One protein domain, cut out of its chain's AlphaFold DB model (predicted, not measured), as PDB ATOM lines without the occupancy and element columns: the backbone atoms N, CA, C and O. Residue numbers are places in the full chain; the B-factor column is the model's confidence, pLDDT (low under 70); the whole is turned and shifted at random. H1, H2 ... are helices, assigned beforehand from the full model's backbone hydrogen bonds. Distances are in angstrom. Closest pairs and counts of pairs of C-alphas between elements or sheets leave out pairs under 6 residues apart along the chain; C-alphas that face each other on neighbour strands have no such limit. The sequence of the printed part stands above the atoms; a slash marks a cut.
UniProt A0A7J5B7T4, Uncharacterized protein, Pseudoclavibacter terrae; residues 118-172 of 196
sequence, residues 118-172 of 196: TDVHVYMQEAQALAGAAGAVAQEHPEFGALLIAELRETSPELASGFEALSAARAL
ATOM      1  N   THR A 118     -35.159   7.827  24.344       66.50
ATOM      2  CA  THR A 118     -35.865   7.092  25.399       66.50
ATOM      3  C   THR A 118     -35.380   5.646  25.535       66.50
ATOM      4  O   THR A 118     -35.166   5.190  26.655       66.50
ATOM      5  N   ASP A 119     -35.143   4.939  24.430       60.50
ATOM      6  CA  ASP A 119     -34.731   3.531  24.447       60.50
ATOM      7  C   ASP A 119     -33.265   3.383  24.856       60.50
ATOM      8  O   ASP A 119     -32.939   2.491  25.638       60.50
ATOM      9  N   VAL A 120     -32.383   4.310  24.443       64.69
ATOM     10  CA  VAL A 120     -31.021   4.388  25.017       64.69
ATOM     11  C   VAL A 120     -31.112   4.538  26.524       64.69
ATOM     12  O   VAL A 120     -30.381   3.873  27.258       64.69
ATOM     13  N   HIS A 121     -32.001   5.415  26.998       65.19
ATOM     14  CA  HIS A 121     -32.123   5.661  28.422       65.19
ATOM     15  C   HIS A 121     -32.608   4.414  29.169       65.19
ATOM     16  O   HIS A 121     -32.032   4.093  30.209       65.19
ATOM     17  N   VAL A 122     -33.594   3.694  28.624       71.31
ATOM     18  CA  VAL A 122     -34.089   2.427  29.181       71.31
ATOM     19  C   VAL A 122     -32.986   1.372  29.188       71.31
ATOM     20  O   VAL A 122     -32.689   0.834  30.251       71.31
ATOM     21  N   TYR A 123     -32.289   1.145  28.072       69.62
ATOM     22  CA  TYR A 123     -31.192   0.174  28.027       69.62
ATOM     23  C   TYR A 123     -30.039   0.539  28.963       69.62
ATOM     24  O   TYR A 123     -29.459  -0.340  29.597       69.62
ATOM     25  N   MET A 124     -29.713   1.826  29.110       68.75
ATOM     26  CA  MET A 124     -28.724   2.270  30.093       68.75
ATOM     27  C   MET A 124     -29.201   2.030  31.529       68.75
ATOM     28  O   MET A 124     -28.394   1.613  32.357       68.75
ATOM     29  N   GLN A 125     -30.482   2.261  31.838       71.50
ATOM     30  CA  GLN A 125     -31.053   1.967  33.157       71.50
ATOM     31  C   GLN A 125     -31.053   0.461  33.446       71.50
ATOM     32  O   GLN A 125     -30.665   0.052  34.539       71.50
ATOM     33  N   GLU A 126     -31.424  -0.371  32.473       77.06
ATOM     34  CA  GLU A 126     -31.407  -1.833  32.591       77.06
ATOM     35  C   GLU A 126     -29.984  -2.371  32.750       77.06
ATOM     36  O   GLU A 126     -29.725  -3.179  33.641       77.06
ATOM     37  N   ALA A 127     -29.034  -1.872  31.955       74.06
ATOM     38  CA  ALA A 127     -27.625  -2.229  32.079       74.06
ATOM     39  C   ALA A 127     -27.051  -1.800  33.440       74.06
ATOM     40  O   ALA A 127     -26.314  -2.563  34.061       74.06
ATOM     41  N   GLN A 128     -27.418  -0.615  33.943       73.75
ATOM     42  CA  GLN A 128     -27.040  -0.163  35.286       73.75
ATOM     43  C   GLN A 128     -27.660  -1.034  36.383       73.75
ATOM     44  O   GLN A 128     -26.969  -1.381  37.341       73.75
ATOM     45  N   ALA A 129     -28.932  -1.414  36.246       78.00
ATOM     46  CA  ALA A 129     -29.611  -2.294  37.191       78.00
ATOM     47  C   ALA A 129     -28.970  -3.689  37.214       78.00
ATOM     48  O   ALA A 129     -28.686  -4.216  38.290       78.00
ATOM     49  N   LEU A 130     -28.668  -4.251  36.040       81.75
ATOM     50  CA  LEU A 130     -27.980  -5.531  35.904       81.75
ATOM     51  C   LEU A 130     -26.566  -5.474  36.485       81.75
ATOM     52  O   LEU A 130     -26.194  -6.350  37.261       81.75
ATOM     53  N   ALA A 131     -25.791  -4.434  36.167       75.69
ATOM     54  CA  ALA A 131     -24.456  -4.240  36.726       75.69
ATOM     55  C   ALA A 131     -24.501  -4.079  38.254       75.69
ATOM     56  O   ALA A 131     -23.667  -4.641  38.963       75.69
ATOM     57  N   GLY A 132     -25.503  -3.364  38.776       76.44
ATOM     58  CA  GLY A 132     -25.744  -3.223  40.209       76.44
ATOM     59  C   GLY A 132     -26.076  -4.555  40.885       76.44
ATOM     60  O   GLY A 132     -25.490  -4.873  41.920       76.44
ATOM     61  N   ALA A 133     -26.961  -5.355  40.285       85.62
ATOM     62  CA  ALA A 133     -27.327  -6.678  40.784       85.62
ATOM     63  C   ALA A 133     -26.141  -7.653  40.740       85.62
ATOM     64  O   ALA A 133     -25.837  -8.293  41.743       85.62
ATOM     65  N   ALA A 134     -25.419  -7.714  39.618       81.44
ATOM     66  CA  ALA A 134     -24.215  -8.530  39.476       81.44
ATOM     67  C   ALA A 134     -23.129  -8.111  40.479       81.44
ATOM     68  O   ALA A 134     -22.498  -8.964  41.099       81.44
ATOM     69  N   GLY A 135     -22.956  -6.804  40.691       79.81
ATOM     70  CA  GLY A 135     -22.053  -6.263  41.702       79.81
ATOM     71  C   GLY A 135     -22.453  -6.652  43.126       79.81
ATOM     72  O   GLY A 135     -21.585  -7.016  43.910       79.81
ATOM     73  N   ALA A 136     -23.745  -6.619  43.466       82.75
ATOM     74  CA  ALA A 136     -24.238  -7.049  44.777       82.75
ATOM     75  C   ALA A 136     -24.016  -8.554  45.009       82.75
ATOM     76  O   ALA A 136     -23.499  -8.944  46.052       82.75
ATOM     77  N   VAL A 137     -24.308  -9.394  44.012       87.88
ATOM     78  CA  VAL A 137     -24.052 -10.843  44.091       87.88
ATOM     79  C   VAL A 137     -22.556 -11.127  44.232       87.88
ATOM     80  O   VAL A 137     -22.163 -11.921  45.078       87.88
ATOM     81  N   ALA A 138     -21.704 -10.444  43.462       84.50
ATOM     82  CA  ALA A 138     -20.252 -10.589  43.563       84.50
ATOM     83  C   ALA A 138     -19.695 -10.164  44.936       84.50
ATOM     84  O   ALA A 138     -18.631 -10.634  45.333       84.50
ATOM     85  N   GLN A 139     -20.396  -9.291  45.669       81.31
ATOM     86  CA  GLN A 139     -20.021  -8.924  47.037       81.31
ATOM     87  C   GLN A 139     -20.339 -10.021  48.046       81.31
ATOM     88  O   GLN A 139     -19.522 -10.294  48.922       81.31
ATOM     89  N   GLU A 140     -21.521 -10.624  47.942       90.75
ATOM     90  CA  GLU A 140     -21.925 -11.729  48.816       90.75
ATOM     91  C   GLU A 140     -21.157 -13.018  48.481       90.75
ATOM     92  O   GLU A 140     -20.907 -13.836  49.366       90.75
ATOM     93  N   HIS A 141     -20.719 -13.151  47.223       94.31
ATOM     94  CA  HIS A 141     -20.041 -14.321  46.665       94.31
ATOM     95  C   HIS A 141     -18.778 -13.926  45.871       94.31
ATOM     96  O   HIS A 141     -18.816 -13.832  44.637       94.31
ATOM     97  N   PRO A 142     -17.628 -13.700  46.538       90.94
ATOM     98  CA  PRO A 142     -16.388 -13.270  45.884       90.94
ATOM     99  C   PRO A 142     -15.893 -14.224  44.787       90.94
ATOM    100  O   PRO A 142     -15.340 -13.790  43.776       90.94
ATOM    101  N   GLU A 143     -16.118 -15.527  44.957       93.69
ATOM    102  CA  GLU A 143     -15.805 -16.561  43.969       93.69
ATOM    103  C   GLU A 143     -16.579 -16.375  42.659       93.69
ATOM    104  O   GLU A 143     -16.010 -16.541  41.579       93.69
ATOM    105  N   PHE A 144     -17.846 -15.959  42.741       92.56
ATOM    106  CA  PHE A 144     -18.650 -15.637  41.567       92.56
ATOM    107  C   PHE A 144     -18.108 -14.390  40.868       92.56
ATOM    108  O   PHE A 144     -17.949 -14.394  39.650       92.56
ATOM    109  N   GLY A 145     -17.760 -13.349  41.631       89.94
ATOM    110  CA  GLY A 145     -17.161 -12.131  41.082       89.94
ATOM    111  C   GLY A 145     -15.871 -12.402  40.305       89.94
ATOM    112  O   GLY A 145     -15.693 -11.888  39.200       89.94
ATOM    113  N   ALA A 146     -14.996 -13.259  40.838       91.62
ATOM    114  CA  ALA A 146     -13.757 -13.647  40.168       91.62
ATOM    115  C   ALA A 146     -14.006 -14.419  38.859       91.62
ATOM    116  O   ALA A 146     -13.353 -14.134  37.852       91.62
ATOM    117  N   LEU A 147     -14.961 -15.358  38.855       95.69
ATOM    118  CA  LEU A 147     -15.352 -16.100  37.651       95.69
ATOM    119  C   LEU A 147     -15.978 -15.184  36.596       95.69
ATOM    120  O   LEU A 147     -15.621 -15.271  35.425       95.69
ATOM    121  N   LEU A 148     -16.857 -14.267  37.009       91.75
ATOM    122  CA  LEU A 148     -17.486 -13.300  36.116       91.75
ATOM    123  C   LEU A 148     -16.446 -12.385  35.456       91.75
ATOM    124  O   LEU A 148     -16.503 -12.170  34.251       91.75
ATOM    125  N   ILE A 149     -15.473 -11.871  36.216       91.00
ATOM    126  CA  ILE A 149     -14.389 -11.044  35.661       91.00
ATOM    127  C   ILE A 149     -13.530 -11.850  34.681       91.00
ATOM    128  O   ILE A 149     -13.151 -11.318  33.639       91.00
ATOM    129  N   ALA A 150     -13.226 -13.115  34.989       94.38
ATOM    130  CA  ALA A 150     -12.460 -13.977  34.093       94.38
ATOM    131  C   ALA A 150     -13.189 -14.190  32.754       94.38
ATOM    132  O   ALA A 150     -12.592 -13.962  31.705       94.38
ATOM    133  N   GLU A 151     -14.484 -14.515  32.797       95.00
ATOM    134  CA  GLU A 151     -15.328 -14.686  31.606       95.00
ATOM    135  C   GLU A 151     -15.452 -13.382  30.798       95.00
ATOM    136  O   GLU A 151     -15.301 -13.358  29.573       95.00
ATOM    137  N   LEU A 152     -15.676 -12.255  31.485       89.25
ATOM    138  CA  LEU A 152     -15.743 -10.945  30.839       89.25
ATOM    139  C   LEU A 152     -14.410 -10.563  30.205       89.25
ATOM    140  O   LEU A 152     -14.399  -9.891  29.184       89.25
ATOM    141  N   ARG A 153     -13.270 -10.991  30.748       92.31
ATOM    142  CA  ARG A 153     -11.966 -10.680  30.152       92.31
ATOM    143  C   ARG A 153     -11.779 -11.356  28.790       92.31
ATOM    144  O   ARG A 153     -11.081 -10.803  27.944       92.31
ATOM    145  N   GLU A 154     -12.403 -12.513  28.578       89.81
ATOM    146  CA  GLU A 154     -12.382 -13.220  27.294       89.81
ATOM    147  C   GLU A 154     -13.374 -12.628  26.284       89.81
ATOM    148  O   GLU A 154     -13.062 -12.523  25.098       89.81
ATOM    149  N   THR A 155     -14.555 -12.209  26.749       82.06
ATOM    150  CA  THR A 155     -15.671 -11.796  25.879       82.06
ATOM    151  C   THR A 155     -15.799 -10.281  25.689       82.06
ATOM    152  O   THR A 155     -16.151  -9.827  24.601       82.06
ATOM    153  N   SER A 156     -15.509  -9.484  26.719       85.25
ATOM    154  CA  SER A 156     -15.592  -8.017  26.718       85.25
ATOM    155  C   SER A 156     -14.581  -7.382  27.700       85.25
ATOM    156  O   SER A 156     -14.918  -7.062  28.851       85.25
ATOM    157  N   PRO A 157     -13.326  -7.164  27.259       81.75
ATOM    158  CA  PRO A 157     -12.241  -6.662  28.107       81.75
ATOM    159  C   PRO A 157     -12.534  -5.306  28.769       81.75
ATOM    160  O   PRO A 157     -12.067  -5.045  29.884       81.75
ATOM    161  N   GLU A 158     -13.313  -4.440  28.110       78.44
ATOM    162  CA  GLU A 158     -13.695  -3.138  28.660       78.44
ATOM    163  C   GLU A 158     -14.625  -3.280  29.875       78.44
ATOM    164  O   GLU A 158     -14.446  -2.580  30.875       78.44
ATOM    165  N   LEU A 159     -15.581  -4.214  29.827       81.38
ATOM    166  CA  LEU A 159     -16.490  -4.483  30.944       81.38
ATOM    167  C   LEU A 159     -15.755  -5.124  32.122       81.38
ATOM    168  O   LEU A 159     -15.992  -4.731  33.265       81.38
ATOM    169  N   ALA A 160     -14.826  -6.046  31.851       84.62
ATOM    170  CA  ALA A 160     -13.985  -6.645  32.887       84.62
ATOM    171  C   ALA A 160     -13.216  -5.568  33.672       84.62
ATOM    172  O   ALA A 160     -13.261  -5.542  34.903       84.62
ATOM    173  N   SER A 161     -12.605  -4.616  32.959       79.00
ATOM    174  CA  SER A 161     -11.888  -3.484  33.565       79.00
ATOM    175  C   SER A 161     -12.811  -2.601  34.422       79.00
ATOM    176  O   SER A 161     -12.418  -2.133  35.491       79.00
ATOM    177  N   GLY A 162     -14.062  -2.396  33.993       80.25
ATOM    178  CA  GLY A 162     -15.074  -1.673  34.770       80.25
ATOM    179  C   GLY A 162     -15.451  -2.376  36.080       80.25
ATOM    180  O   GLY A 162     -15.510  -1.736  37.132       80.25
ATOM    181  N   PHE A 163     -15.659  -3.694  36.040       81.62
ATOM    182  CA  PHE A 163     -15.957  -4.502  37.229       81.62
ATOM    183  C   PHE A 163     -14.783  -4.560  38.212       81.62
ATOM    184  O   PHE A 163     -14.994  -4.481  39.425       81.62
ATOM    185  N   GLU A 164     -13.549  -4.637  37.714       83.25
ATOM    186  CA  GLU A 164     -12.339  -4.556  38.538       83.25
ATOM    187  C   GLU A 164     -12.235  -3.203  39.253       83.25
ATOM    188  O   GLU A 164     -12.021  -3.162  40.467       83.25
ATOM    189  N   ALA A 165     -12.464  -2.098  38.537       79.06
ATOM    190  CA  ALA A 165     -12.447  -0.756  39.116       79.06
ATOM    191  C   ALA A 165     -13.541  -0.565  40.181       79.06
ATOM    192  O   ALA A 165     -13.274  -0.002  41.243       79.06
ATOM    193  N   LEU A 166     -14.758  -1.066  39.937       77.62
ATOM    194  CA  LEU A 166     -15.863  -1.024  40.902       77.62
ATOM    195  C   LEU A 166     -15.565  -1.846  42.159       77.62
ATOM    196  O   LEU A 166     -15.845  -1.398  43.275       77.62
ATOM    197  N   SER A 167     -14.970  -3.024  41.981       79.06
ATOM    198  CA  SER A 167     -14.566  -3.900  43.083       79.06
ATOM    199  C   SER A 167     -13.455  -3.253  43.917       79.06
ATOM    200  O   SER A 167     -13.545  -3.214  45.145       79.06
ATOM    201  N   ALA A 168     -12.450  -2.658  43.265       78.94
ATOM    202  CA  ALA A 168     -11.346  -1.960  43.921       78.94
ATOM    203  C   ALA A 168     -11.804  -0.697  44.673       78.94
ATOM    204  O   ALA A 168     -11.415  -0.488  45.821       78.94
ATOM    205  N   ALA A 169     -12.670   0.121  44.066       76.62
ATOM    206  CA  ALA A 169     -13.188   1.343  44.682       76.62
ATOM    207  C   ALA A 169     -14.014   1.067  45.951       76.62
ATOM    208  O   ALA A 169     -14.022   1.884  46.869       76.62
ATOM    209  N   ARG A 170     -14.694  -0.084  46.020       71.38
ATOM    210  CA  ARG A 170     -15.485  -0.504  47.190       71.38
ATOM    211  C   ARG A 170     -14.696  -1.291  48.238       71.38
ATOM    212  O   ARG A 170     -15.157  -1.362  49.372       71.38
ATOM    213  N   ALA A 171     -13.543  -1.859  47.883       76.00
ATOM    214  CA  ALA A 171     -12.627  -2.500  48.832       76.00
ATOM    215  C   ALA A 171     -11.849  -1.483  49.684       76.00
ATOM    216  O   ALA A 171     -11.276  -1.850  50.712       76.00
ATOM    217  N   LEU A 172     -11.831  -0.207  49.279       76.19
ATOM    218  CA  LEU A 172     -11.304   0.862  50.118       76.19
ATOM    219  C   LEU A 172     -12.116   0.919  51.421       76.19
ATOM    220  O   LEU A 172     -13.349   0.974  51.364       76.19
TER     221      LEU A 172
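Overview. This is residues 118 to 172 of the 196 residues of an uncharacterized protein of Pseudoclavibacter terrae (UniProt A0A7J5B7T4). A long helix, H1, makes a corner with H2 at its end, and H3 folds back beside H2 as a helical hairpin; residues 118 to 130 of H1 stick out as an arm. The printed part has 55 residues, with three named helices in the order H1, H2, H3 and no named strand: all helix. It is only just compact, close to loose, with a radius of gyration of the C-alphas of 11.8 A, and spans 35 by 23 by 18 A.

Arrangement. H1, residues 118 to 140, and H2, residues 142 to 155, touch only at the corner, through residues 135 to 139 and 144 to 146 alone; the closest C-alphas, of Ala 138 and Gly 145, are 4.3 A apart. They run opposite ways at a steep tilt of 44 degrees. H2 touches H3, residues 157 to 171, through residues 149 to 153 and 159 to 164 alone; the closest C-alphas, of Leu 152 and Ala 160, are 5.1 A apart. This hairpin runs opposite ways at a shallow tilt of 25 degrees. H1 and H3 are close but not clearly touching, the closest C-alphas, of Gly 135 and Phe 163, being 7.8 A apart. Every O i to N i+4 pair is within hydrogen-bond range in H1, H2 and H3.

Along the chain. H1 is 33.1 A long from C-alpha 118 at (-35.865, 7.092, 25.399); H2 is 20.1 A and H3 21.1 A, ending at C-alpha 171 at (-12.627, -2.500, 48.832).

Size, cuts and confidence. The printed part has no cut, and both links are tight. Residues 118 to 121 and 123 to 124 have pLDDT under 70.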